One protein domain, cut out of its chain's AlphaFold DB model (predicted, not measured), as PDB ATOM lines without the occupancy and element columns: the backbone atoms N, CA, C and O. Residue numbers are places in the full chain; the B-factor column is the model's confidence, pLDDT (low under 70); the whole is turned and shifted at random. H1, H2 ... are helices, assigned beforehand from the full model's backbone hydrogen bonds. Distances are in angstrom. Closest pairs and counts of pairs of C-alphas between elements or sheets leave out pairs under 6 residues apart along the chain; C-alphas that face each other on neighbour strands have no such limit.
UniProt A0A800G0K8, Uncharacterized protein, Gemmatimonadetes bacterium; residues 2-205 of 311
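Overview. This is residues 2 to 205 of the 311 residues of an uncharacterized protein of Gemmatimonadetes bacterium (UniProt A0A800G0K8). H9 runs through the core of a helical body in which H1, H2 and H5 pack on it, H3 packs on H2, and H4 packs on both H2 and H5. Where H9 begins, a second part sits at the body's end: the long helix H6 and the shorter H8, side by side, with little H7 at their far end. Residues 2 to 9, of which 3 to 9 belong to H1, stick out, as do the corner at 118 to 123 and residues 148 to 153. The printed part has 204 residues with nine named helices, H1 to H9 in that order, and no named strand; its class is all helix. It is compact, with a radius of gyration of the C-alphas of 19.0 A and spans of 55 by 49 by 29 A.

Along the chain. Find C-alpha 3 at (78.846, 113.952, 85.644); from there H1, residues 3 to 24, runs 32.8 A. Next come H2, residues 29 to 44, and H3, residues 49 to 64. H4, residues 70 to 92, is 33.3 A long, and H5, residues 98 to 119, is 31.6 A. At C-alpha 121, (55.101, 79.033, 50.336), begins H6, residues 121 to 147, the longest helix at 39.6 A. H7 holds residues 151 to 154 and H8 residues 157 to 172. H9, residues 174 to 197, runs 33.5 A to C-alpha 197 at (69.945, 97.898, 85.612).

Arrangement. Start at the hub, H9, which touches five helices. H1 touches it with residues 14 to 24 alone, at a shallow tilt of 25 degrees, opposite ways; the closest C-alphas, of Ile 21 and Ser 181, are 5.3 A apart. H2 touches H9 at a steep tilt of 44 degrees, the closest C-alphas being Phe 37 and Ala 189 at 4.7 A. H5 touches H9 closest at C-alphas 102 and 183, 6.2 A apart. H3 touches H9 with residues 50 to 51 alone, closest at C-alphas 51 and 196, 4.8 A. H4 and H9 only just touch, with 3 pairs of C-alphas within 8 A, the closest being Leu 82 and Ser 182 at 7.8 A. Outward, H2 touches H3 at C-alphas 34 and 58, 4.7 A, and H4 at C-alphas 36 and 83, 4.5 A. H4 touches H5 at C-alphas 86 and 105, 5.0 A. Then look at H6 and H8, which touch at a shallow tilt of 29 degrees, opposite ways; C-alphas 132 and 171 are closest at 6.3 A. H6 and H7 only just touch, with 3 pairs within 8 A, closest at C-alphas 147 and 154, 6.1 A. H6 and H9 are apart. The helix packing is mostly crossed, but only just: 3 of 9 touching pairs with a tilt are shallow. In H2, H3, H4, H5, H8 and H9 every O i to N i+4 pair is within hydrogen-bond range; H1 has 15 of 18 and H6 22 of 23, and H7 is too short for such a pair.

Size, cuts and confidence. The C-alphas farthest apart are those of Asp 2 and Gln 122, at 59.3 A. The printed part has no cut, and the links between its helices are tight. Mean pLDDT of the printed part is 79.1; look for values under 70 at residues 2 to 27, 66 to 68, 146 to 156 and 198 to 205.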
ATOM      1  N   ASP A   2      81.980 117.538  84.659       34.38
ATOM      2  CA  ASP A   2      80.978 117.180  85.655       34.38
ATOM      3  C   ASP A   2      80.057 116.061  85.131       34.38
ATOM      4  O   ASP A   2      79.798 115.980  83.927       34.38
ATOM      5  N   ASN A   3      79.592 115.171  86.010       38.22
ATOM      6  CA  ASN A   3      78.846 113.952  85.644       38.22
ATOM      7  C   ASN A   3      77.539 114.246  84.870       38.22
ATOM      8  O   ASN A   3      77.032 113.389  84.147       38.22
ATOM      9  N   THR A   4      77.043 115.477  84.960       36.53
ATOM     10  CA  THR A   4      75.876 116.020  84.255       36.53
ATOM     11  C   THR A   4      76.076 116.165  82.737       36.53
ATOM     12  O   THR A   4      75.131 115.940  81.978       36.53
ATOM     13  N   GLU A   5      77.292 116.439  82.245       33.41
ATOM     14  CA  GLU A   5      77.568 116.490  80.794       33.41
ATOM     15  C   GLU A   5      77.610 115.090  80.158       33.41
ATOM     16  O   GLU A   5      77.177 114.903  79.015       33.41
ATOM     17  N   GLN A   6      78.092 114.078  80.891       40.03
ATOM     18  CA  GLN A   6      78.070 112.688  80.422       40.03
ATOM     19  C   GLN A   6      76.642 112.137  80.332       40.03
ATOM     20  O   GLN A   6      76.340 111.400  79.392       40.03
ATOM     21  N   GLU A   7      75.748 112.529  81.244       37.69
ATOM     22  CA  GLU A   7      74.339 112.122  81.216       37.69
ATOM     23  C   GLU A   7      73.604 112.706  79.996       37.69
ATOM     24  O   GLU A   7      72.962 111.962  79.244       37.69
ATOM     25  N   GLN A   8      73.800 113.998  79.694       35.00
ATOM     26  CA  GLN A   8      73.199 114.653  78.520       35.00
ATOM     27  C   GLN A   8      73.677 114.065  77.180       35.00
ATOM     28  O   GLN A   8      72.895 113.941  76.232       35.00
ATOM     29  N   LEU A   9      74.941 113.635  77.093       39.22
ATOM     30  CA  LEU A   9      75.499 112.999  75.891       39.22
ATOM     31  C   LEU A   9      74.915 111.604  75.610       39.22
ATOM     32  O   LEU A   9      74.919 111.171  74.455       39.22
ATOM     33  N   THR A  10      74.386 110.911  76.624       50.66
ATOM     34  CA  THR A  10      73.755 109.590  76.448       50.66
ATOM     35  C   THR A  10      72.280 109.674  76.053       50.66
ATOM     36  O   THR A  10      71.834 108.870  75.233       50.66
ATOM     37  N   GLY A  11      71.543 110.677  76.546       47.81
ATOM     38  CA  GLY A  11      70.129 110.886  76.210       47.81
ATOM     39  C   GLY A  11      69.900 111.242  74.737       47.81
ATOM     40  O   GLY A  11      68.978 110.725  74.111       47.81
ATOM     41  N   LEU A  12      70.794 112.044  74.145       50.12
ATOM     42  CA  LEU A  12      70.689 112.472  72.743       50.12
ATOM     43  C   LEU A  12      70.872 111.318  71.736       50.12
ATOM     44  O   LEU A  12      70.387 111.380  70.609       50.12
ATOM     45  N   GLY A  13      71.591 110.261  72.130       62.00
ATOM     46  CA  GLY A  13      71.746 109.051  71.318       62.00
ATOM     47  C   GLY A  13      70.488 108.182  71.321       62.00
ATOM     48  O   GLY A  13      70.110 107.646  70.282       62.00
ATOM     49  N   ALA A  14      69.816 108.077  72.470       60.09
ATOM     50  CA  ALA A  14      68.592 107.296  72.617       60.09
ATOM     51  C   ALA A  14      67.399 107.944  71.905       60.09
ATOM     52  O   ALA A  14      66.641 107.246  71.235       60.09
ATOM     53  N   THR A  15      67.263 109.271  71.980       61.69
ATOM     54  CA  THR A  15      66.224 110.005  71.239       61.69
ATOM     55  C   THR A  15      66.436 109.921  69.732       61.69
ATOM     56  O   THR A  15      65.478 109.693  68.999       61.69
ATOM     57  N   GLY A  16      67.686 110.011  69.261       65.94
ATOM     58  CA  GLY A  16      68.023 109.793  67.854       65.94
ATOM     59  C   GLY A  16      67.672 108.381  67.377       65.94
ATOM     60  O   GLY A  16      67.081 108.225  66.314       65.94
ATOM     61  N   LEU A  17      67.969 107.351  68.177       67.25
ATOM     62  CA  LEU A  17      67.595 105.970  67.859       67.25
ATOM     63  C   LEU A  17      66.077 105.761  67.869       67.25
ATOM     64  O   LEU A  17      65.567 105.097  66.978       67.25
ATOM     65  N   LEU A  18      65.351 106.350  68.822       66.75
ATOM     66  CA  LEU A  18      63.886 106.323  68.847       66.75
ATOM     67  C   LEU A  18      63.276 107.018  67.629       66.75
ATOM     68  O   LEU A  18      62.325 106.504  67.052       66.75
ATOM     69  N   LEU A  19      63.844 108.142  67.198       67.56
ATOM     70  CA  LEU A  19      63.408 108.841  65.993       67.56
ATOM     71  C   LEU A  19      63.672 107.989  64.744       67.56
ATOM     72  O   LEU A  19      62.787 107.841  63.912       67.56
ATOM     73  N   VAL A  20      64.846 107.358  64.641       67.75
ATOM     74  CA  VAL A  20      65.165 106.407  63.562       67.75
ATOM     75  C   VAL A  20      64.200 105.223  63.563       67.75
ATOM     76  O   VAL A  20      63.730 104.824  62.504       67.75
ATOM     77  N   ILE A  21      63.870 104.686  64.738       67.94
ATOM     78  CA  ILE A  21      62.862 103.635  64.879       67.94
ATOM     79  C   ILE A  21      61.520 104.130  64.345       67.94
ATOM     80  O   ILE A  21      60.951 103.453  63.506       67.94
ATOM     81  N   LEU A  22      61.039 105.298  64.775       66.25
ATOM     82  CA  LEU A  22      59.751 105.852  64.343       66.25
ATOM     83  C   LEU A  22      59.701 106.113  62.834       66.25
ATOM     84  O   LEU A  22      58.683 105.831  62.212       66.25
ATOM     85  N   LEU A  23      60.795 106.599  62.242       65.56
ATOM     86  CA  LEU A  23      60.890 106.843  60.802       65.56
ATOM     87  C   LEU A  23      60.944 105.554  59.973       65.56
ATOM     88  O   LEU A  23      60.451 105.531  58.850       65.56
ATOM     89  N   LEU A  24      61.570 104.496  60.496       65.81
ATOM     90  CA  LEU A  24      61.750 103.223  59.788       65.81
ATOM     91  C   LEU A  24      60.681 102.180  60.140       65.81
ATOM     92  O   LEU A  24      60.688 101.088  59.568       65.81
ATOM     93  N   SER A  25      59.810 102.463  61.111       65.81
ATOM     94  CA  SER A  25      58.927 101.448  61.674       65.81
ATOM     95  C   SER A  25      57.817 101.090  60.710       65.81
ATOM     96  O   SER A  25      56.976 101.917  60.368       65.81
ATOM     97  N   VAL A  26      57.778  99.816  60.334       63.66
ATOM     98  CA  VAL A  26      56.645  99.245  59.599       63.66
ATOM     99  C   VAL A  26      55.694  98.480  60.528       63.66
ATOM    100  O   VAL A  26      54.523  98.309  60.212       63.66
ATOM    101  N   LEU A  27      56.190  98.073  61.699       69.19
ATOM    102  CA  LEU A  27      55.410  97.512  62.806       69.19
ATOM    103  C   LEU A  27      55.322  98.521  63.949       69.19
ATOM    104  O   LEU A  27      56.092  99.479  63.963       69.19
ATOM    105  N   ASN A  28      54.461  98.304  64.941       74.75
ATOM    106  CA  ASN A  28      54.426  99.156  66.130       74.75
ATOM    107  C   ASN A  28      55.769  99.101  66.906       74.75
ATOM    108  O   ASN A  28      56.066  98.101  67.577       74.75
ATOM    109  N   PRO A  29      56.593 100.166  66.861       72.75
ATOM    110  CA  PRO A  29      57.952 100.118  67.395       72.75
ATOM    111  C   PRO A  29      57.988  99.967  68.913       72.75
ATOM    112  O   PRO A  29      58.901  99.349  69.466       72.75
ATOM    113  N   GLY A  30      56.971 100.507  69.594       79.62
ATOM    114  CA  GLY A  30      56.859 100.440  71.044       79.62
ATOM    115  C   GLY A  30      56.778  99.001  71.541       79.62
ATOM    116  O   GLY A  30      57.431  98.658  72.523       79.62
ATOM    117  N   VAL A  31      56.056  98.134  70.824       85.25
ATOM    118  CA  VAL A  31      55.877  96.726  71.204       85.25
ATOM    119  C   VAL A  31      57.189  95.953  71.082       85.25
ATOM    120  O   VAL A  31      57.540  95.200  71.993       85.25
ATOM    121  N   VAL A  32      57.953  96.155  70.004       85.69
ATOM    122  CA  VAL A  32      59.227  95.447  69.776       85.69
ATOM    123  C   VAL A  32      60.280  95.855  70.809       85.69
ATOM    124  O   VAL A  32      60.941  94.992  71.399       85.69
ATOM    125  N   VAL A  33      60.398  97.160  71.079       87.69
ATOM    126  CA  VAL A  33      61.301  97.699  72.106       87.69
ATOM    127  C   VAL A  33      60.906  97.189  73.491       87.69
ATOM    128  O   VAL A  33      61.753  96.654  74.210       87.69
ATOM    129  N   ALA A  34      59.628  97.309  73.855       89.00
ATOM    130  CA  ALA A  34      59.127  96.906  75.164       89.00
ATOM    131  C   ALA A  34      59.293  95.399  75.397       89.00
ATOM    132  O   ALA A  34      59.779  94.998  76.452       89.00
ATOM    133  N   THR A  35      58.979  94.566  74.400       90.44
ATOM    134  CA  THR A  35      59.154  93.106  74.491       90.44
ATOM    135  C   THR A  35      60.627  92.747  74.692       90.44
ATOM    136  O   THR A  35      60.961  91.993  75.604       90.44
ATOM    137  N   SER A  36      61.526  93.335  73.897       90.38
ATOM    138  CA  SER A  36      62.971  93.095  74.018       90.38
ATOM    139  C   SER A  36      63.508  93.515  75.388       90.38
ATOM    140  O   SER A  36      64.297  92.795  75.997       90.38
ATOM    141  N   PHE A  37      63.053  94.659  75.903       90.38
ATOM    142  CA  PHE A  37      63.420  95.141  77.231       90.38
ATOM    143  C   PHE A  37      62.904  94.213  78.340       90.38
ATOM    144  O   PHE A  37      63.676  93.832  79.217       90.38
ATOM    145  N   LEU A  38      61.638  93.787  78.282       91.75
ATOM    146  CA  LEU A  38      61.047  92.872  79.264       91.75
ATOM    147  C   LEU A  38      61.811  91.553  79.355       91.75
ATOM    148  O   LEU A  38      62.129  91.112  80.455       91.75
ATOM    149  N   TRP A  39      62.160  90.951  78.218       91.25
ATOM    150  CA  TRP A  39      62.936  89.709  78.196       91.25
ATOM    151  C   TRP A  39      64.315  89.869  78.850       91.25
ATOM    152  O   TRP A  39      64.742  88.990  79.600       91.25
ATOM    153  N   LEU A  40      64.990  91.005  78.639       89.69
ATOM    154  CA  LEU A  40      66.249  91.311  79.329       89.69
ATOM    155  C   LEU A  40      66.053  91.429  80.844       89.69
ATOM    156  O   LEU A  40      66.860  90.901  81.607       89.69
ATOM    157  N   VAL A  41      64.979  92.091  81.280       90.00
ATOM    158  CA  VAL A  41      64.653  92.264  82.702       90.00
ATOM    159  C   VAL A  41      64.331  90.937  83.375       90.00
ATOM    160  O   VAL A  41      64.840  90.678  84.463       90.00
ATOM    161  N   VAL A  42      63.525  90.093  82.730       90.56
ATOM    162  CA  VAL A  42      63.122  88.786  83.261       90.56
ATOM    163  C   VAL A  42      64.325  87.854  83.391       90.56
ATOM    164  O   VAL A  42      64.488  87.220  84.428       90.56
ATOM    165  N   ILE A  43      65.187  87.788  82.371       89.88
ATOM    166  CA  ILE A  43      66.293  86.819  82.346       89.88
ATOM    167  C   ILE A  43      67.495  87.293  83.157       89.88
ATOM    168  O   ILE A  43      68.061  86.529  83.936       89.88
ATOM    169  N   PHE A  44      67.918  88.544  82.977       86.12
ATOM    170  CA  PHE A  44      69.130  89.035  83.630       86.12
ATOM    171  C   PHE A  44      68.856  89.706  84.977       86.12
ATOM    172  O   PHE A  44      69.803  89.924  85.738       86.12
ATOM    173  N   GLY A  45      67.597  90.010  85.300       85.50
ATOM    174  CA  GLY A  45      67.167  90.616  86.559       85.50
ATOM    175  C   GLY A  45      67.490  92.111  86.669       85.50
ATOM    176  O   GLY A  45      68.532  92.585  86.210       85.50
ATOM    177  N   MET A  46      66.631  92.854  87.369       86.38
ATOM    178  CA  MET A  46      66.781  94.291  87.633       86.38
ATOM    179  C   MET A  46      66.968  94.538  89.135       86.38
ATOM    180  O   MET A  46      66.232  93.973  89.936       86.38
ATOM    181  N   THR A  47      67.927  95.383  89.530       81.50
ATOM    182  CA  THR A  47      68.164  95.705  90.955       81.50
ATOM    183  C   THR A  47      67.606  97.064  91.374       81.50
ATOM    184  O   THR A  47      67.361  97.285  92.557       81.50
ATOM    185  N   ARG A  48      67.387  97.991  90.431       84.50
ATOM    186  CA  ARG A  48      66.837  99.325  90.714       84.50
ATOM    187  C   ARG A  48      65.315  99.353  90.582       84.50
ATOM    188  O   ARG A  48      64.769  98.930  89.565       84.50
ATOM    189  N   TRP A  49      64.655  99.988  91.551       83.75
ATOM    190  CA  TRP A  49      63.207 100.237  91.550       83.75
ATOM    191  C   TRP A  49      62.725 101.009  90.319       83.75
ATOM    192  O   TRP A  49      61.697 100.661  89.748       83.75
ATOM    193  N   ILE A  50      63.501 101.995  89.852       84.12
ATOM    194  CA  ILE A  50      63.193 102.742  88.618       84.12
ATOM    195  C   ILE A  50      63.128 101.786  87.417       84.12
ATOM    196  O   ILE A  50      62.226 101.881  86.591       84.12
ATOM    197  N   GLY A  51      64.045 100.819  87.345       83.00
ATOM    198  CA  GLY A  51      64.041  99.811  86.291       83.00
ATOM    199  C   GLY A  51      62.831  98.877  86.354       83.00
ATOM    200  O   GLY A  51      62.270  98.542  85.313       83.00
ATOM    201  N   LEU A  52      62.386  98.502  87.557       85.44
ATOM    202  CA  LEU A  52      61.152  97.730  87.740       85.44
ATOM    203  C   LEU A  52      59.915  98.535  87.323       85.44
ATOM    204  O   LEU A  52      59.065  98.004  86.614       85.44
ATOM    205  N   GLY A  53      59.843  99.824  87.672       87.38
ATOM    206  CA  GLY A  53      58.773 100.717  87.214       87.38
ATOM    207  C   GLY A  53      58.708 100.807  85.686       87.38
ATOM    208  O   GLY A  53      57.642 100.650  85.097       87.38
ATOM    209  N   MET A  54      59.860 100.950  85.024       85.50
ATOM    210  CA  MET A  54      59.937 100.937  83.559       85.50
ATOM    211  C   MET A  54      59.557  99.583  82.949       85.50
ATOM    212  O   MET A  54      58.982  99.549  81.866       85.50
ATOM    213  N   ALA A  55      59.830  98.468  83.632       87.69
ATOM    214  CA  ALA A  55      59.372  97.150  83.198       87.69
ATOM    215  C   ALA A  55      57.846  97.021  83.294       87.69
ATOM    216  O   ALA A  55      57.232  96.475  82.384       87.69
ATOM    217  N   VAL A  56      57.216  97.589  84.327       88.62
ATOM    218  CA  VAL A  56      55.748  97.657  84.412       88.62
ATOM    219  C   VAL A  56      55.181  98.476  83.254       88.62
ATOM    220  O   VAL A  56      54.269  98.004  82.584       88.62
ATOM    221  N   VAL A  57      55.757  99.646  82.951       87.31
ATOM    222  CA  VAL A  57      55.346 100.472  81.797       87.31
ATOM    223  C   VAL A  57      55.535  99.728  80.471       87.31
ATOM    224  O   VAL A  57      54.661  99.746  79.611       87.31
ATOM    225  N   ALA A  58      56.651  99.022  80.289       85.38
ATOM    226  CA  ALA A  58      56.859  98.192  79.106       85.38
ATOM    227  C   ALA A  58      55.809  97.065  79.016       85.38
ATOM    228  O   ALA A  58      55.269  96.808  77.943       85.38
ATOM    229  N   GLY A  59      55.475  96.431  80.143       85.81
ATOM    230  CA  GLY A  59      54.420  95.422  80.241       85.81
ATOM    231  C   GLY A  59      53.044  95.972  79.879       85.81
ATOM    232  O   GLY A  59      52.313  95.332  79.124       85.81
ATOM    233  N   THR A  60      52.707  97.179  80.343       84.56
ATOM    234  CA  THR A  60      51.433  97.810  79.991       84.56
ATOM    235  C   THR A  60      51.379  98.175  78.513       84.56
ATOM    236  O   THR A  60      50.374  97.891  77.877       84.56
ATOM    237  N   ILE A  61      52.460  98.699  77.927       83.12
ATOM    238  CA  ILE A  61      52.552  98.947  76.478       83.12
ATOM    239  C   ILE A  61      52.300  97.655  75.693       83.12
ATOM    240  O   ILE A  61      51.494  97.639  74.765       83.12
ATOM    241  N   VAL A  62      52.949  96.552  76.079       82.56
ATOM    242  CA  VAL A  62      52.772  95.267  75.393       82.56
ATOM    243  C   VAL A  62      51.344  94.749  75.537       82.56
ATOM    244  O   VAL A  62      50.817  94.234  74.562       82.56
ATOM    245  N   MET A  63      50.700  94.880  76.701       80.19
ATOM    246  CA  MET A  63      49.365  94.313  76.938       80.19
ATOM    247  C   MET A  63      48.207  95.193  76.453       80.19
ATOM    248  O   MET A  63      47.262  94.657  75.879       80.19
ATOM    249  N   PHE A  64      48.275  96.508  76.669       77.00
ATOM    250  CA  PHE A  64      47.146  97.431  76.519       77.00
ATOM    251  C   PHE A  64      47.064  98.128  75.162       77.00
ATOM    252  O   PHE A  64      46.060  98.789  74.920       77.00
ATOM    253  N   ILE A  65      48.052  97.986  74.267       72.94
ATOM    254  CA  ILE A  65      47.888  98.442  72.879       72.94
ATOM    255  C   ILE A  65      46.835  97.538  72.210       72.94
ATOM    256  O   ILE A  65      47.128  96.361  71.950       72.94
ATOM    257  N   PRO A  66      45.611  98.047  71.950       63.97
ATOM    258  CA  PRO A  66      44.552  97.251  71.358       63.97
ATOM    259  C   PRO A  66      44.896  97.017  69.890       63.97
ATOM    260  O   PRO A  66      45.172  97.960  69.150       63.97
ATOM    261  N   GLY A  67      44.857  95.762  69.456       63.22
ATOM    262  CA  GLY A  67      44.880  95.420  68.043       63.22
ATOM    263  C   GLY A  67      43.829  94.363  67.775       63.22
ATOM    264  O   GLY A  67      43.745  93.365  68.482       63.22
ATOM    265  N   THR A  68      42.996  94.618  66.777       56.59
ATOM    266  CA  THR A  68      41.865  93.761  66.407       56.59
ATOM    267  C   THR A  68      42.105  93.015  65.092       56.59
ATOM    268  O   THR A  68      41.180  92.407  64.567       56.59
ATOM    269  N   GLY A  69      43.330  93.045  64.548       70.19
ATOM    270  CA  GLY A  69      43.661  92.494  63.227       70.19
ATOM    271  C   GLY A  69      44.786  91.457  63.230       70.19
ATOM    272  O   GLY A  69      45.553  91.347  64.181       70.19
ATOM    273  N   GLU A  70      44.917  90.730  62.120       73.81
ATOM    274  CA  GLU A  70      45.923  89.674  61.901       73.81
ATOM    275  C   GLU A  70      47.370  90.169  62.079       73.81
ATOM    276  O   GLU A  70      48.224  89.443  62.591       73.81
ATOM    277  N   LEU A  71      47.630  91.446  61.761       77.19
ATOM    278  CA  LEU A  71      48.936  92.082  61.954       77.19
ATOM    279  C   LEU A  71      49.360  92.116  63.435       77.19
ATOM    280  O   LEU A  71      50.542  92.003  63.735       77.19
ATOM    281  N   TRP A  72      48.414  92.189  64.375       82.56
ATOM    282  CA  TRP A  72      48.719  92.214  65.811       82.56
ATOM    283  C   TRP A  72      49.411  90.929  66.281       82.56
ATOM    284  O   TRP A  72      50.363  90.972  67.064       82.56
ATOM    285  N   TYR A  73      48.966  89.772  65.776       83.38
ATOM    286  CA  TYR A  73      49.586  88.487  66.098       83.38
ATOM    287  C   TYR A  73      50.972  88.375  65.474       83.38
ATOM    288  O   TYR A  73      51.897  87.882  66.124       83.38
ATOM    289  N   LEU A  74      51.133  88.865  64.244       85.06
ATOM    290  CA  LEU A  74      52.422  88.894  63.565       85.06
ATOM    291  C   LEU A  74      53.423  89.784  64.304       85.06
ATOM    292  O   LEU A  74      54.545  89.352  64.556       85.06
ATOM    293  N   GLU A  75      53.009  90.981  64.713       85.06
ATOM    294  CA  GLU A  75      53.839  91.925  65.464       85.06
ATOM    295  C   GLU A  75      54.354  91.330  66.771       85.06
ATOM    296  O   GLU A  75      55.552  91.399  67.059       85.06
ATOM    297  N   ARG A  76      53.467  90.706  67.554       86.75
ATOM    298  CA  ARG A  76      53.844  90.082  68.828       86.75
ATOM    299  C   ARG A  76      54.682  88.823  68.634       86.75
ATOM    300  O   ARG A  76      55.615  88.588  69.394       86.75
ATOM    301  N   SER A  77      54.396  88.030  67.605       88.94
ATOM    302  CA  SER A  77      55.209  86.853  67.282       88.94
ATOM    303  C   SER A  77      56.618  87.269  66.864       88.94
ATOM    304  O   SER A  77      57.600  86.712  67.357       88.94
ATOM    305  N   TRP A  78      56.731  88.305  66.024       90.50
ATOM    306  CA  TRP A  78      58.005  88.898  65.627       90.50
ATOM    307  C   TRP A  78      58.770  89.428  66.843       90.50
ATOM    308  O   TRP A  78      59.939  89.088  67.029       90.50
ATOM    309  N   SER A  79      58.121  90.210  67.711       91.38
ATOM    310  CA  SER A  79      58.785  90.797  68.879       91.38
ATOM    311  C   SER A  79      59.276  89.742  69.872       91.38
ATOM    312  O   SER A  79      60.395  89.860  70.373       91.38
ATOM    313  N   VAL A  80      58.485  88.696  70.132       92.50
ATOM    314  CA  VAL A  80      58.853  87.606  71.046       92.50
ATOM    315  C   VAL A  80      59.999  86.773  70.478       92.50
ATOM    316  O   VAL A  80      60.960  86.502  71.197       92.50
ATOM    317  N   LEU A  81      59.947  86.412  69.191       93.56
ATOM    318  CA  LEU A  81      61.024  85.665  68.535       93.56
ATOM    319  C   LEU A  81      62.330  86.465  68.509       93.56
ATOM    320  O   LEU A  81      63.381  85.928  68.864       93.56
ATOM    321  N   LEU A  82      62.271  87.750  68.145       94.06
ATOM    322  CA  LEU A  82      63.440  88.629  68.118       94.06
ATOM    323  C   LEU A  82      64.056  88.767  69.516       94.06
ATOM    324  O   LEU A  82      65.264  88.589  69.676       94.06
ATOM    325  N   ALA A  83      63.227  89.042  70.528       93.00
ATOM    326  CA  ALA A  83      63.667  89.179  71.912       93.00
ATOM    327  C   ALA A  83      64.294  87.879  72.439       93.00
ATOM    328  O   ALA A  83      65.381  87.913  73.017       93.00
ATOM    329  N   GLY A  84      63.665  86.729  72.175       93.56
ATOM    330  CA  GLY A  84      64.189  85.414  72.545       93.56
ATOM    331  C   GLY A  84      65.544  85.118  71.895       93.56
ATOM    332  O   GLY A  84      66.489  84.730  72.588       93.56
ATOM    333  N   CYS A  85      65.688  85.377  70.590       94.50
ATOM    334  CA  CYS A  85      66.966  85.234  69.880       94.50
ATOM    335  C   CYS A  85      68.042  86.146  70.467       94.50
ATOM    336  O   CYS A  85      69.177  85.723  70.691       94.50
ATOM    337  N   PHE A  86      67.684  87.404  70.722       94.56
ATOM    338  CA  PHE A  86      68.608  88.398  71.242       94.56
ATOM    339  C   PHE A  86      69.123  88.025  72.629       94.56
ATOM    340  O   PHE A  86      70.334  88.084  72.865       94.56
ATOM    341  N   VAL A  87      68.246  87.583  73.535       92.81
ATOM    342  CA  VAL A  87      68.687  87.128  74.856       92.81
ATOM    343  C   VAL A  87      69.526  85.858  74.751       92.81
ATOM    344  O   VAL A  87      70.598  85.806  75.348       92.81
ATOM    345  N   THR A  88      69.114  84.887  73.934       94.00
ATOM    346  CA  THR A  88      69.861  83.632  73.745       94.00
ATOM    347  C   THR A  88      71.290  83.901  73.271       94.00
ATOM    348  O   THR A  88      72.250  83.440  73.886       94.00
ATOM    349  N   ILE A  89      71.469  84.732  72.243       93.31
ATOM    350  CA  ILE A  89      72.804  85.106  71.751       93.31
ATOM    351  C   ILE A  89      73.571  85.936  72.779       93.31
ATOM    352  O   ILE A  89      74.788  85.793  72.907       93.31
ATOM    353  N   THR A  90      72.879  86.777  73.549       90.38
ATOM    354  CA  THR A  90      73.497  87.530  74.648       90.38
ATOM    355  C   THR A  90      74.039  86.610  75.740       90.38
ATOM    356  O   THR A  90      75.104  86.900  76.285       90.38
ATOM    357  N   MET A  91      73.366  85.490  76.013       90.88
ATOM    358  CA  MET A  91      73.832  84.459  76.942       90.88
ATOM    359  C   MET A  91      74.972  83.618  76.356       90.88
ATOM    360  O   MET A  91      75.931  83.334  77.066       90.88
ATOM    361  N   MET A  92      74.908  83.253  75.070       91.44
ATOM    362  CA  MET A  92      75.953  82.454  74.411       91.44
ATOM    363  C   MET A  92      77.264  83.226  74.221       91.44
ATOM    364  O   MET A  92      78.345  82.655  74.339       91.44
ATOM    365  N   PHE A  93      77.183  84.530  73.944       88.25
ATOM    366  CA  PHE A  93      78.342  85.377  73.658       88.25
ATOM    367  C   PHE A  93      78.381  86.612  74.572       88.25
ATOM    368  O   PHE A  93      78.232  87.748  74.103       88.25
ATOM    369  N   PRO A  94      78.621  86.438  75.885       82.25
ATOM    370  CA  PRO A  94      78.546  87.531  76.854       82.25
ATOM    371  C   PRO A  94      79.624  88.605  76.635       82.25
ATOM    372  O   PRO A  94      79.394  89.779  76.927       82.25
ATOM    373  N   SER A  95      80.784  88.227  76.088       79.44
ATOM    374  CA  SER A  95      81.921  89.122  75.823       79.44
ATOM    375  C   SER A  95      81.847  89.852  74.476       79.44
ATOM    376  O   SER A  95      82.624  90.784  74.244       79.44
ATOM    377  N   ALA A  96      80.929  89.460  73.585       81.25
ATOM    378  CA  ALA A  96      80.806  90.060  72.264       81.25
ATOM    379  C   ALA A  96      80.246  91.491  72.329       81.25
ATOM    380  O   ALA A  96      79.449  91.852  73.198       81.25
ATOM    381  N   VAL A  97      80.647  92.322  71.363       84.00
ATOM    382  CA  VAL A  97      80.115  93.683  71.208       84.00
ATOM    383  C   VAL A  97      78.616  93.614  70.897       84.00
ATOM    384  O   VAL A  97      78.194  92.767  70.111       84.00
ATOM    385  N   PHE A  98      77.828  94.541  71.459       86.19
ATOM    386  CA  PHE A  98      76.374  94.622  71.261       86.19
ATOM    387  C   PHE A  98      75.952  94.432  69.795       86.19
ATOM    388  O   PHE A  98      75.093  93.599  69.527       86.19
ATOM    389  N   PHE A  99      76.587  95.148  68.859       87.00
ATOM    390  CA  PHE A  99      76.210  95.099  67.444       87.00
ATOM    391  C   PHE A  99      76.324  93.691  66.848       87.00
ATOM    392  O   PHE A  99      75.422  93.266  66.140       87.00
ATOM    393  N   ASN A 100      77.371  92.931  67.189       88.19
ATOM    394  CA  ASN A 100      77.527  91.561  66.694       88.19
ATOM    395  C   ASN A 100      76.438  90.635  67.246       88.19
ATOM    396  O   ASN A 100      75.968  89.756  66.534       88.19
ATOM    397  N   ARG A 101      76.016  90.849  68.498       90.31
ATOM    398  CA  ARG A 101      74.931  90.075  69.117       90.31
ATOM    399  C   ARG A 101      73.584  90.399  68.479       90.31
ATOM    400  O   ARG A 101      72.856  89.483  68.128       90.31
ATOM    401  N   ALA A 102      73.297  91.686  68.286       91.38
ATOM    402  CA  ALA A 102      72.069  92.163  67.655       91.38
ATOM    403  C   ALA A 102      71.975  91.749  66.176       91.38
ATOM    404  O   ALA A 102      70.919  91.332  65.708       91.38
ATOM    405  N   LEU A 103      73.085  91.826  65.436       92.19
ATOM    406  CA  LEU A 103      73.140  91.358  64.054       92.19
ATOM    407  C   LEU A 103      73.006  89.833  63.987       92.19
ATOM    408  O   LEU A 103      72.233  89.328  63.184       92.19
ATOM    409  N   GLY A 104      73.694  89.103  64.870       92.56
ATOM    410  CA  GLY A 104      73.559  87.653  64.977       92.56
ATOM    411  C   GLY A 104      72.123  87.222  65.277       92.56
ATOM    412  O   GLY A 104      71.631  86.288  64.649       92.56
ATOM    413  N   SER A 105      71.421  87.921  66.177       94.06
ATOM    414  CA  SER A 105      70.035  87.578  66.530       94.06
ATOM    415  C   SER A 105      69.083  87.858  65.389       94.06
ATOM    416  O   SER A 105      68.194  87.050  65.132       94.06
ATOM    417  N   LEU A 106      69.312  88.950  64.661       93.75
ATOM    418  CA  LEU A 106      68.573  89.253  63.448       93.75
ATOM    419  C   LEU A 106      68.805  88.189  62.368       93.75
ATOM    420  O   LEU A 106      67.841  87.713  61.782       93.75
ATOM    421  N   CYS A 107      70.050  87.770  62.130       93.38
ATOM    422  CA  CYS A 107      70.357  86.720  61.157       93.38
ATOM    423  C   CYS A 107      69.689  85.392  61.527       93.38
ATOM    424  O   CYS A 107      69.050  84.780  60.677       93.38
ATOM    425  N   VAL A 108      69.786  84.962  62.789       94.25
ATOM    426  CA  VAL A 108      69.142  83.729  63.270       94.25
ATOM    427  C   VAL A 108      67.626  83.806  63.096       94.25
ATOM    428  O   VAL A 108      67.016  82.866  62.590       94.25
ATOM    429  N   MET A 109      67.023  84.942  63.437       93.12
ATOM    430  CA  MET A 109      65.595  85.164  63.249       93.12
ATOM    431  C   MET A 109      65.186  85.116  61.772       93.12
ATOM    432  O   MET A 109      64.245  84.406  61.426       93.12
ATOM    433  N   LEU A 110      65.897  85.835  60.897       91.56
ATOM    434  CA  LEU A 110      65.623  85.852  59.459       91.56
ATOM    435  C   LEU A 110      65.776  84.461  58.838       91.56
ATOM    436  O   LEU A 110      64.974  84.095  57.987       91.56
ATOM    437  N   ILE A 111      66.750  83.666  59.290       92.44
ATOM    438  CA  ILE A 111      66.910  82.273  58.858       92.44
ATOM    439  C   ILE A 111      65.719  81.431  59.322       92.44
ATOM    440  O   ILE A 111      65.144  80.720  58.508       92.44
ATOM    441  N   MET A 112      65.304  81.521  60.590       91.50
ATOM    442  CA  MET A 112      64.157  80.748  61.093       91.50
ATOM    443  C   MET A 112      62.863  81.085  60.351       91.50
ATOM    444  O   MET A 112      62.144  80.186  59.918       91.50
ATOM    445  N   VAL A 113      62.593  82.375  60.160       90.00
ATOM    446  CA  VAL A 113      61.424  82.855  59.418       90.00
ATOM    447  C   VAL A 113      61.522  82.462  57.941       90.00
ATOM    448  O   VAL A 113      60.554  81.971  57.367       90.00
ATOM    449  N   GLY A 114      62.703  82.599  57.337       88.12
ATOM    450  CA  GLY A 114      62.961  82.207  55.953       88.12
ATOM    451  C   GLY A 114      62.751  80.712  55.714       88.12
ATOM    452  O   GLY A 114      62.077  80.343  54.760       88.12
ATOM    453  N   VAL A 115      63.248  79.846  56.602       90.19
ATOM    454  CA  VAL A 115      63.040  78.388  56.535       90.19
ATOM    455  C   VAL A 115      61.562  78.035  56.699       90.19
ATOM    456  O   VAL A 115      61.046  77.187  55.965       90.19
ATOM    457  N   PHE A 116      60.858  78.704  57.618       88.88
ATOM    458  CA  PHE A 116      59.421  78.511  57.811       88.88
ATOM    459  C   PHE A 116      58.627  78.839  56.540       88.88
ATOM    460  O   PHE A 116      57.789  78.038  56.117       88.88
ATOM    461  N   PHE A 117      58.918  79.971  55.893       86.44
ATOM    462  CA  PHE A 117      58.244  80.367  54.655       86.44
ATOM    463  C   PHE A 117      58.672  79.552  53.436       86.44
ATOM    464  O   PHE A 117      57.825  79.239  52.603       86.44
ATOM    465  N   ALA A 118      59.939  79.142  53.348       86.38
ATOM    466  CA  ALA A 118      60.402  78.235  52.300       86.38
ATOM    467  C   ALA A 118      59.671  76.884  52.362       86.38
ATOM    468  O   ALA A 118      59.358  76.300  51.329       86.38
ATOM    469  N   SER A 119      59.346  76.421  53.573       89.75
ATOM    470  CA  SER A 119      58.573  75.192  53.785       89.75
ATOM    471  C   SER A 119      57.072  75.381  53.528       89.75
ATOM    472  O   SER A 119      56.379  74.414  53.228       89.75
ATOM    473  N   ASN A 120      56.559  76.611  53.637       87.25
ATOM    474  CA  ASN A 120      55.134  76.917  53.532       87.25
ATOM    475  C   ASN A 120      54.875  78.123  52.616       87.25
ATOM    476  O   ASN A 120      54.413  79.181  53.055       87.25
ATOM    477  N   PHE A 121      55.150  77.950  51.324       82.00
ATOM    478  CA  PHE A 121      55.101  79.033  50.336       82.00
ATOM    479  C   PHE A 121      53.745  79.763  50.276       82.00
ATOM    480  O   PHE A 121      53.698  80.971  50.061       82.00
ATOM    481  N   GLN A 122      52.636  79.066  50.544       85.06
ATOM    482  CA  GLN A 122      51.296  79.664  50.560       85.06
ATOM    483  C   GLN A 122      51.156  80.797  51.594       85.06
ATOM    484  O   GLN A 122      50.480  81.791  51.324       85.06
ATOM    485  N   TYR A 123      51.820  80.699  52.752       84.12
ATOM    486  CA  TYR A 123      51.765  81.756  53.768       84.12
ATOM    487  C   TYR A 123      52.577  82.990  53.379       84.12
ATOM    488  O   TYR A 123      52.266  84.075  53.861       84.12
ATOM    489  N   TRP A 124      53.571  82.865  52.493       80.94
ATOM    490  CA  TRP A 124      54.321  84.022  52.000       80.94
ATOM    491  C   TRP A 124      53.406  84.990  51.244       80.94
ATOM    492  O   TRP A 124      53.405  86.184  51.525       80.94
ATOM    493  N   TYR A 125      52.564  84.463  50.351       83.00
ATOM    494  CA  TYR A 125      51.612  85.270  49.583       83.00
ATOM    495  C   TYR A 125      50.568  85.950  50.477       83.00
ATOM    496  O   TYR A 125      50.266  87.130  50.300       83.00
ATOM    497  N   ILE A 126      50.056  85.224  51.476       85.31
ATOM    498  CA  ILE A 126      49.107  85.770  52.457       85.31
ATOM    499  C   ILE A 126      49.753  86.927  53.228       85.31
ATOM    500  O   ILE A 126      49.150  87.989  53.359       85.31
ATOM    501  N   MET A 127      50.997  86.755  53.685       83.06
ATOM    502  CA  MET A 127      51.717  87.795  54.420       83.06
ATOM    503  C   MET A 127      52.011  89.026  53.572       83.06
ATOM    504  O   MET A 127      51.836  90.144  54.053       83.06
ATOM    505  N   ASP A 128      52.402  88.844  52.313       83.62
ATOM    506  CA  ASP A 128      52.621  89.959  51.390       83.62
ATOM    507  C   ASP A 128      51.307  90.729  51.147       83.62
ATOM    508  O   ASP A 128      51.289  91.959  51.168       83.62
ATOM    509  N   GLY A 129      50.179  90.016  51.026       84.75
ATOM    510  CA  GLY A 129      48.844  90.608  50.918       84.75
ATOM    511  C   GLY A 129      48.435  91.411  52.157       84.75
ATOM    512  O   GLY A 129      48.029  92.570  52.032       84.75
ATOM    513  N   ILE A 130      48.597  90.832  53.352       85.50
ATOM    514  CA  ILE A 130      48.338  91.508  54.634       85.50
ATOM    515  C   ILE A 130      49.209  92.762  54.747       85.50
ATOM    516  O   ILE A 130      48.726  93.825  55.141       85.50
ATOM    517  N   MET A 131      50.492  92.675  54.389       83.75
ATOM    518  CA  MET A 131      51.416  93.796  54.519       83.75
ATOM    519  C   MET A 131      51.074  94.939  53.563       83.75
ATOM    520  O   MET A 131      51.029  96.097  53.982       83.75
ATOM    521  N   ASN A 132      50.768  94.619  52.304       85.00
ATOM    522  CA  ASN A 132      50.361  95.605  51.308       85.00
ATOM    523  C   ASN A 132      49.091  96.354  51.745       85.00
ATOM    524  O   ASN A 132      49.048  97.584  51.722       85.00
ATOM    525  N   GLN A 133      48.080  95.624  52.230       83.56
ATOM    526  CA  GLN A 133      46.848  96.229  52.743       83.56
ATOM    527  C   GLN A 133      47.111  97.136  53.947       83.56
ATOM    528  O   GLN A 133      46.559  98.230  54.024       83.56
ATOM    529  N   ASN A 134      47.971  96.722  54.880       82.50
ATOM    530  CA  ASN A 134      48.278  97.531  56.059       82.50
ATOM    531  C   ASN A 134      49.040  98.814  55.715       82.50
ATOM    532  O   ASN A 134      48.699  99.869  56.246       82.50
ATOM    533  N   ILE A 135      50.018  98.757  54.807       81.38
ATOM    534  CA  ILE A 135      50.735  99.954  54.342       81.38
ATOM    535  C   ILE A 135      49.756 100.923  53.672       81.38
ATOM    536  O   ILE A 135      49.723 102.104  54.019       81.38
ATOM    537  N   MET A 136      48.898 100.413  52.786       80.00
ATOM    538  CA  MET A 136      47.908 101.229  52.088       80.00
ATOM    539  C   MET A 136      46.888 101.860  53.050       80.00
ATOM    540  O   MET A 136      46.577 103.051  52.960       80.00
ATOM    541  N   ASN A 137      46.409 101.086  54.027       81.25
ATOM    542  CA  ASN A 137      45.493 101.560  55.063       81.25
ATOM    543  C   ASN A 137      46.142 102.611  55.969       81.25
ATOM    544  O   ASN A 137      45.488 103.591  56.320       81.25
ATOM    545  N   ASN A 138      47.414 102.440  56.340       77.94
ATOM    546  CA  ASN A 138      48.138 103.414  57.154       77.94
ATOM    547  C   ASN A 138      48.287 104.746  56.418       77.94
ATOM    548  O   ASN A 138      47.984 105.784  56.995       77.94
ATOM    549  N   ILE A 139      48.655 104.718  55.137       76.00
ATOM    550  CA  ILE A 139      48.792 105.934  54.326       76.00
ATOM    551  C   ILE A 139      47.443 106.611  54.136       76.00
ATOM    552  O   ILE A 139      47.338 107.816  54.337       76.00
ATOM    553  N   THR A 140      46.389 105.846  53.850       77.50
ATOM    554  CA  THR A 140      45.030 106.392  53.727       77.50
ATOM    555  C   THR A 140      44.577 107.046  55.033       77.50
ATOM    556  O   THR A 140      44.044 108.148  55.014       77.50
ATOM    557  N   ARG A 141      44.842 106.423  56.188       77.38
ATOM    558  CA  ARG A 141      44.537 107.011  57.503       77.38
ATOM    559  C   ARG A 141      45.355 108.265  57.786       77.38
ATOM    560  O   ARG A 141      44.799 109.224  58.308       77.38
ATOM    561  N   SER A 142      46.644 108.277  57.446       73.94
ATOM    562  CA  SER A 142      47.476 109.475  57.577       73.94
ATOM    563  C   SER A 142      46.951 110.602  56.693       73.94
ATOM    564  O   SER A 142      46.796 111.716  57.175       73.94
ATOM    565  N   LEU A 143      46.598 110.307  55.440       73.56
ATOM    566  CA  LEU A 143      45.992 111.276  54.525       73.56
ATOM    567  C   LEU A 143      44.684 111.840  55.094       73.56
ATOM    568  O   LEU A 143      44.506 113.051  55.071       73.56
ATOM    569  N   LEU A 144      43.826 110.991  55.669       74.19
ATOM    570  CA  LEU A 144      42.574 111.416  56.304       74.19
ATOM    571  C   LEU A 144      42.799 112.272  57.568       74.19
ATOM    572  O   LEU A 144      42.105 113.260  57.774       74.19
ATOM    573  N   MET A 145      43.791 111.944  58.404       70.50
ATOM    574  CA  MET A 145      44.134 112.765  59.579       70.50
ATOM    575  C   MET A 145      44.645 114.157  59.197       70.50
ATOM    576  O   MET A 145      44.413 115.119  59.922       70.50
ATOM    577  N   PHE A 146      45.354 114.269  58.074       65.12
ATOM    578  CA  PHE A 146      45.857 115.547  57.579       65.12
ATOM    579  C   PHE A 146      44.832 116.302  56.717       65.12
ATOM    580  O   PHE A 146      44.896 117.529  56.670       65.12
ATOM    581  N   SER A 147      43.867 115.621  56.085       64.06
ATOM    582  CA  SER A 147      42.781 116.287  55.348       64.06
ATOM    583  C   SER A 147      41.857 117.094  56.258       64.06
ATOM    584  O   SER A 147      41.297 118.089  55.811       64.06
ATOM    585  N   ASP A 148      41.742 116.706  57.532       64.31
ATOM    586  CA  ASP A 148      41.029 117.487  58.553       64.31
ATOM    587  C   ASP A 148      41.778 118.774  58.958       64.31
ATOM    588  O   ASP A 148      41.181 119.672  59.550       64.31
ATOM    589  N   VAL A 149      43.081 118.876  58.662       65.69
ATOM    590  CA  VAL A 149      43.944 119.997  59.073       65.69
ATOM    591  C   VAL A 149      44.133 121.022  57.953       65.69
ATOM    592  O   VAL A 149      44.189 122.215  58.247       65.69
ATOM    593  N   ASP A 150      44.227 120.591  56.692       64.12
ATOM    594  CA  ASP A 150      44.412 121.499  55.553       64.12
ATOM    595  C   ASP A 150      43.834 120.916  54.246       64.12
ATOM    596  O   ASP A 150      44.405 120.012  53.626       64.12
ATOM    597  N   SER A 151      42.665 121.419  53.834       60.41
ATOM    598  CA  SER A 151      41.879 120.870  52.720       60.41
ATOM    599  C   SER A 151      42.455 121.178  51.332       60.41
ATOM    600  O   SER A 151      42.150 120.459  50.383       60.41
ATOM    601  N   ASP A 152      43.284 122.218  51.197       61.91
ATOM    602  CA  ASP A 152      43.745 122.727  49.894       61.91
ATOM    603  C   ASP A 152      45.056 122.053  49.433       61.91
ATOM    604  O   ASP A 152      45.237 121.729  48.259       61.91
ATOM    605  N   LEU A 153      45.955 121.733  50.375       59.53
ATOM    606  CA  LEU A 153      47.240 121.070  50.100       59.53
ATOM    607  C   LEU A 153      47.059 119.579  49.740       59.53
ATOM    608  O   LEU A 153      47.755 119.045  48.870       59.53
ATOM    609  N   MET A 154      46.072 118.924  50.366       54.44
ATOM    610  CA  MET A 154      45.726 117.506  50.177       54.44
ATOM    611  C   MET A 154      44.764 117.232  49.012       54.44
ATOM    612  O   MET A 154      44.678 116.091  48.556       54.44
ATOM    613  N   ALA A 155      44.067 118.252  48.499       55.91
ATOM    614  CA  ALA A 155      43.276 118.146  47.271       55.91
ATOM    615  C   ALA A 155      44.155 118.072  46.008       55.91
ATOM    616  O   ALA A 155      43.669 117.717  44.933       55.91
ATOM    617  N   SER A 156      45.455 118.377  46.127       63.22
ATOM    618  CA  SER A 156      46.391 118.232  45.018       63.22
ATOM    619  C   SER A 156      46.620 116.750  44.698       63.22
ATOM    620  O   SER A 156      47.166 115.988  45.498       63.22
ATOM    621  N   GLU A 157      46.229 116.327  43.492       70.12
ATOM    622  CA  GLU A 157      46.469 114.959  43.003       70.12
ATOM    623  C   GLU A 157      47.953 114.576  43.105       70.12
ATOM    624  O   GLU A 157      48.288 113.450  43.458       70.12
ATOM    625  N   VAL A 158      48.841 115.563  42.939       74.69
ATOM    626  CA  VAL A 158      50.293 115.421  43.079       74.69
ATOM    627  C   VAL A 158      50.699 114.892  44.457       74.69
ATOM    628  O   VAL A 158      51.544 114.002  44.536       74.69
ATOM    629  N   PHE A 159      50.134 115.411  45.551       74.50
ATOM    630  CA  PHE A 159      50.506 114.947  46.890       74.50
ATOM    631  C   PHE A 159      50.037 113.508  47.129       74.50
ATOM    632  O   PHE A 159      50.797 112.680  47.638       74.50
ATOM    633  N   ARG A 160      48.807 113.191  46.707       73.56
ATOM    634  CA  ARG A 160      48.245 111.839  46.809       73.56
ATOM    635  C   ARG A 160      49.067 110.832  46.007       73.56
ATOM    636  O   ARG A 160      49.409 109.779  46.537       73.56
ATOM    637  N   ASP A 161      49.436 111.169  44.777       80.31
ATOM    638  CA  ASP A 161      50.218 110.288  43.910       80.31
ATOM    639  C   ASP A 161      51.615 110.037  44.484       80.31
ATOM    640  O   ASP A 161      52.080 108.899  44.501       80.31
ATOM    641  N   ARG A 162      52.259 111.063  45.059       80.25
ATOM    642  CA  ARG A 162      53.539 110.895  45.766       80.25
ATOM    643  C   ARG A 162      53.409 110.046  47.025       80.25
ATOM    644  O   ARG A 162      54.274 109.211  47.274       80.25
ATOM    645  N   ALA A 163      52.342 110.214  47.803       74.75
ATOM    646  CA  ALA A 163      52.086 109.376  48.973       74.75
ATOM    647  C   ALA A 163      51.891 107.899  48.581       74.75
ATOM    648  O   ALA A 163      52.433 107.008  49.235       74.75
ATOM    649  N   MET A 164      51.181 107.640  47.479       77.75
ATOM    650  CA  MET A 164      50.987 106.292  46.936       77.75
ATOM    651  C   MET A 164      52.279 105.707  46.347       77.75
ATOM    652  O   MET A 164      52.564 104.526  46.534       77.75
ATOM    653  N   GLU A 165      53.108 106.522  45.696       83.19
ATOM    654  CA  GLU A 165      54.430 106.106  45.210       83.19
ATOM    655  C   GLU A 165      55.343 105.690  46.379       83.19
ATOM    656  O   GLU A 165      55.973 104.629  46.351       83.19
ATOM    657  N   LEU A 166      55.351 106.482  47.458       76.38
ATOM    658  CA  LEU A 166      56.082 106.171  48.689       76.38
ATOM    659  C   LEU A 166      55.583 104.878  49.353       76.38
ATOM    660  O   LEU A 166      56.406 104.104  49.847       76.38
ATOM    661  N   ALA A 167      54.275 104.596  49.296       77.06
ATOM    662  CA  ALA A 167      53.697 103.321  49.731       77.06
ATOM    663  C   ALA A 167      54.349 102.128  49.022       77.06
ATOM    664  O   ALA A 167      54.749 101.150  49.659       77.06
ATOM    665  N   GLY A 168      54.482 102.236  47.697       81.00
ATOM    666  CA  GLY A 168      55.080 101.207  46.853       81.00
ATOM    667  C   GLY A 168      56.532 100.931  47.233       81.00
ATOM    668  O   GLY A 168      56.921  99.770  47.392       81.00
ATOM    669  N   TYR A 169      57.329 101.980  47.466       82.62
ATOM    670  CA  TYR A 169      58.709 101.819  47.938       82.62
ATOM    671  C   TYR A 169      58.779 101.204  49.340       82.62
ATOM    672  O   TYR A 169      59.605 100.322  49.578       82.62
ATOM    673  N   GLN A 170      57.902 101.615  50.260       79.75
ATOM    674  CA  GLN A 170      57.865 101.066  51.617       79.75
ATOM    675  C   GLN A 170      57.537  99.568  51.618       79.75
ATOM    676  O   GLN A 170      58.158  98.807  52.360       79.75
ATOM    677  N   PHE A 171      56.617  99.126  50.759       84.75
ATOM    678  CA  PHE A 171      56.293  97.709  50.591       84.75
ATOM    679  C   PHE A 171      57.432  96.913  49.931       84.75
ATOM    680  O   PHE A 171      57.780  95.815  50.383       84.75
ATOM    681  N   ARG A 172      58.069  97.477  48.896       86.44
ATOM    682  CA  ARG A 172      59.206  96.850  48.198       86.44
ATOM    683  C   ARG A 172      60.383  96.608  49.144       86.44
ATOM    684  O   ARG A 172      60.941  95.507  49.159       86.44
ATOM    685  N   PHE A 173      60.702  97.598  49.978       87.94
ATOM    686  CA  PHE A 173      61.817  97.558  50.930       87.94
ATOM    687  C   PHE A 173      61.410  97.140  52.349       87.94
ATOM    688  O   PHE A 173      62.191  97.292  53.293       87.94
ATOM    689  N   PHE A 174      60.195  96.607  52.517       86.44
ATOM    690  CA  PHE A 174      59.667  96.221  53.821       86.44
ATOM    691  C   PHE A 174      60.619  95.304  54.612       86.44
ATOM    692  O   PHE A 174      60.910  95.642  55.762       86.44
ATOM    693  N   PRO A 175      61.166  94.206  54.045       89.69
ATOM    694  CA  PRO A 175      62.104  93.352  54.775       89.69
ATOM    695  C   PRO A 175      63.328  94.098  55.326       89.69
ATOM    696  O   PRO A 175      63.727  93.877  56.470       89.69
ATOM    697  N   ALA A 176      63.909  95.014  54.546       91.31
ATOM    698  CA  ALA A 176      65.051  95.817  54.974       91.31
ATOM    699  C   ALA A 176      64.675  96.789  56.097       91.31
ATOM    700  O   ALA A 176      65.391  96.893  57.095       91.31
ATOM    701  N   LEU A 177      63.535  97.472  55.967       89.31
ATOM    702  CA  LEU A 177      63.024  98.399  56.979       89.31
ATOM    703  C   LEU A 177      62.684  97.675  58.289       89.31
ATOM    704  O   LEU A 177      63.026  98.150  59.375       89.31
ATOM    705  N   LEU A 178      62.092  96.482  58.204       89.19
ATOM    706  CA  LEU A 178      61.820  95.622  59.355       89.19
ATOM    707  C   LEU A 178      63.117  95.187  60.052       89.19
ATOM    708  O   LEU A 178      63.215  95.219  61.280       89.19
ATOM    709  N   ALA A 179      64.140  94.821  59.281       91.62
ATOM    710  CA  ALA A 179      65.444  94.437  59.807       91.62
ATOM    711  C   ALA A 179      66.155  95.612  60.511       91.62
ATOM    712  O   ALA A 179      66.671  95.457  61.623       91.62
ATOM    713  N   LEU A 180      66.138  96.805  59.908       90.94
ATOM    714  CA  LEU A 180      66.730  98.016  60.486       90.94
ATOM    715  C   LEU A 180      65.995  98.477  61.750       90.94
ATOM    716  O   LEU A 180      66.637  98.756  62.765       90.94
ATOM    717  N   SER A 181      64.661  98.511  61.720       89.62
ATOM    718  CA  SER A 181      63.843  98.856  62.890       89.62
ATOM    719  C   SER A 181      64.011  97.838  64.022       89.62
ATOM    720  O   SER A 181      64.083  98.233  65.185       89.62
ATOM    721  N   SER A 182      64.187  96.551  63.708       90.94
ATOM    722  CA  SER A 182      64.500  95.505  64.691       90.94
ATOM    723  C   SER A 182      65.860  95.732  65.361       90.94
ATOM    724  O   SER A 182      65.958  95.685  66.589       90.94
ATOM    725  N   LEU A 183      66.910  96.048  64.588       91.12
ATOM    726  CA  LEU A 183      68.230  96.396  65.138       91.12
ATOM    727  C   LEU A 183      68.174  97.626  66.041       91.12
ATOM    728  O   LEU A 183      68.735  97.618  67.139       91.12
ATOM    729  N   ALA A 184      67.498  98.676  65.583       88.25
ATOM    730  CA  ALA A 184      67.361  99.902  66.345       88.25
ATOM    731  C   ALA A 184      66.549  99.661  67.630       88.25
ATOM    732  O   ALA A 184      66.948 100.116  68.702       88.25
ATOM    733  N   SER A 185      65.491  98.848  67.561       88.88
ATOM    734  CA  SER A 185      64.679  98.470  68.722       88.88
ATOM    735  C   SER A 185      65.485  97.708  69.772       88.88
ATOM    736  O   SER A 185      65.423  98.039  70.957       88.88
ATOM    737  N   MET A 186      66.308  96.741  69.352       90.25
ATOM    738  CA  MET A 186      67.223  96.032  70.253       90.25
ATOM    739  C   MET A 186      68.268  96.971  70.865       90.25
ATOM    740  O   MET A 186      68.635  96.803  72.028       90.25
ATOM    741  N   ALA A 187      68.737  97.976  70.118       87.56
ATOM    742  CA  ALA A 187      69.677  98.969  70.632       87.56
ATOM    743  C   ALA A 187      69.038  99.826  71.728       87.56
ATOM    744  O   ALA A 187      69.620  99.968  72.803       87.56
ATOM    745  N   VAL A 188      67.824 100.329  71.501       87.06
ATOM    746  CA  VAL A 188      67.087 101.104  72.509       87.06
ATOM    747  C   VAL A 188      66.759 100.249  73.733       87.06
ATOM    748  O   VAL A 188      66.982 100.694  74.857       87.06
ATOM    749  N   ALA A 189      66.315  99.005  73.538       88.88
ATOM    750  CA  ALA A 189      66.041  98.081  74.636       88.88
ATOM    751  C   ALA A 189      67.297  97.780  75.469       88.88
ATOM    752  O   ALA A 189      67.252  97.831  76.698       88.88
ATOM    753  N   TRP A 190      68.438  97.521  74.820       88.88
ATOM    754  CA  TRP A 190      69.709  97.284  75.507       88.88
ATOM    755  C   TRP A 190      70.211  98.527  76.244       88.88
ATOM    756  O   TRP A 190      70.663  98.421  77.382       88.88
ATOM    757  N   TRP A 191      70.114  99.705  75.624       86.62
ATOM    758  CA  TRP A 191      70.468 100.975  76.257       86.62
ATOM    759  C   TRP A 191      69.630 101.229  77.511       86.62
ATOM    760  O   TRP A 191      70.190 101.491  78.577       86.62
ATOM    761  N   GLY A 192      68.307 101.073  77.400       84.94
ATOM    762  CA  GLY A 192      67.387 101.210  78.523       84.94
ATOM    763  C   GLY A 192      67.707 100.206  79.627       84.94
ATOM    764  O   GLY A 192      67.813 100.583  80.791       84.94
ATOM    765  N   TYR A 193      67.947  98.942  79.272       86.31
ATOM    766  CA  TYR A 193      68.311  97.908  80.238       86.31
ATOM    767  C   TYR A 193      69.618  98.239  80.963       86.31
ATOM    768  O   TYR A 193      69.641  98.244  82.190       86.31
ATOM    769  N   VAL A 194      70.696  98.581  80.252       85.62
ATOM    770  CA  VAL A 194      71.979  98.905  80.892       85.62
ATOM    771  C   VAL A 194      71.856 100.143  81.782       85.62
ATOM    772  O   VAL A 194      72.283 100.085  82.936       85.62
ATOM    773  N   GLY A 195      71.227 101.218  81.296       81.25
ATOM    774  CA  GLY A 195      71.045 102.455  82.063       81.25
ATOM    775  C   GLY A 195      70.223 102.261  83.342       81.25
ATOM    776  O   GLY A 195      70.542 102.830  84.388       81.25
ATOM    777  N   LEU A 196      69.201 101.406  83.288       83.81
ATOM    778  CA  LEU A 196      68.288 101.166  84.406       83.81
ATOM    779  C   LEU A 196      68.734 100.029  85.330       83.81
ATOM    780  O   LEU A 196      68.360 100.025  86.501       83.81
ATOM    781  N   SER A 197      69.555  99.092  84.850       76.75
ATOM    782  CA  SER A 197      69.945  97.898  85.612       76.75
ATOM    783  C   SER A 197      70.775  98.202  86.852       76.75
ATOM    784  O   SER A 197      70.811  97.373  87.754       76.75
ATOM    785  N   GLY A 198      71.479  99.340  86.904       65.56
ATOM    786  CA  GLY A 198      72.405  99.680  87.996       65.56
ATOM    787  C   GLY A 198      73.607  98.734  88.126       65.56
ATOM    788  O   GLY A 198      74.486  98.962  88.952       65.56
ATOM    789  N   LYS A 199      73.664  97.683  87.302       67.00
ATOM    790  CA  LYS A 199      74.811  96.804  87.126       67.00
ATOM    791  C   LYS A 199      75.770  97.567  86.222       67.00
ATOM    792  O   LYS A 199      75.330  98.090  85.204       67.00
ATOM    793  N   GLY A 200      77.053  97.655  86.573       62.62
ATOM    794  CA  GLY A 200      78.097  98.339  85.790       62.62
ATOM    795  C   GLY A 200      78.407  97.674  84.439       62.62
ATOM    796  O   GLY A 200      79.565  97.469  84.085       62.62
ATOM    797  N   LEU A 201      77.373  97.271  83.703       66.00
ATOM    798  CA  LEU A 201      77.414  96.695  82.375       66.00
ATOM    799  C   LEU A 201      77.912  97.750  81.387       66.00
ATOM    800  O   LEU A 201      77.638  98.945  81.508       66.00
ATOM    801  N   ARG A 202      78.639  97.295  80.366       65.06
ATOM    802  CA  ARG A 202      79.104  98.174  79.293       65.06
ATOM    803  C   ARG A 202      77.903  98.728  78.523       65.06
ATOM    804  O   ARG A 202      77.198  97.978  77.847       65.06
ATOM    805  N   ASN A 203      77.709 100.042  78.613       65.44
ATOM    806  CA  ASN A 203      76.701 100.757  77.835       65.44
ATOM    807  C   ASN A 203      77.053 100.743  76.337       65.44
ATOM    808  O   ASN A 203      78.192 100.445  75.950       65.44
ATOM    809  N   LEU A 204      76.073 101.058  75.486       63.28
ATOM    810  CA  LEU A 204      76.311 101.287  74.068       63.28
ATOM    811  C   LEU A 204      77.420 102.325  73.908       63.28
ATOM    812  O   LEU A 204      77.381 103.410  74.492       63.28
ATOM    813  N   LYS A 205      78.421 101.984  73.097       68.56
ATOM    814  CA  LYS A 205      79.411 102.968  72.669       68.56
ATOM    815  C   LYS A 205      78.690 104.036  71.847       68.56
ATOM    816  O   LYS A 205      77.787 103.708  71.079       68.56
TER     817      LYS A 205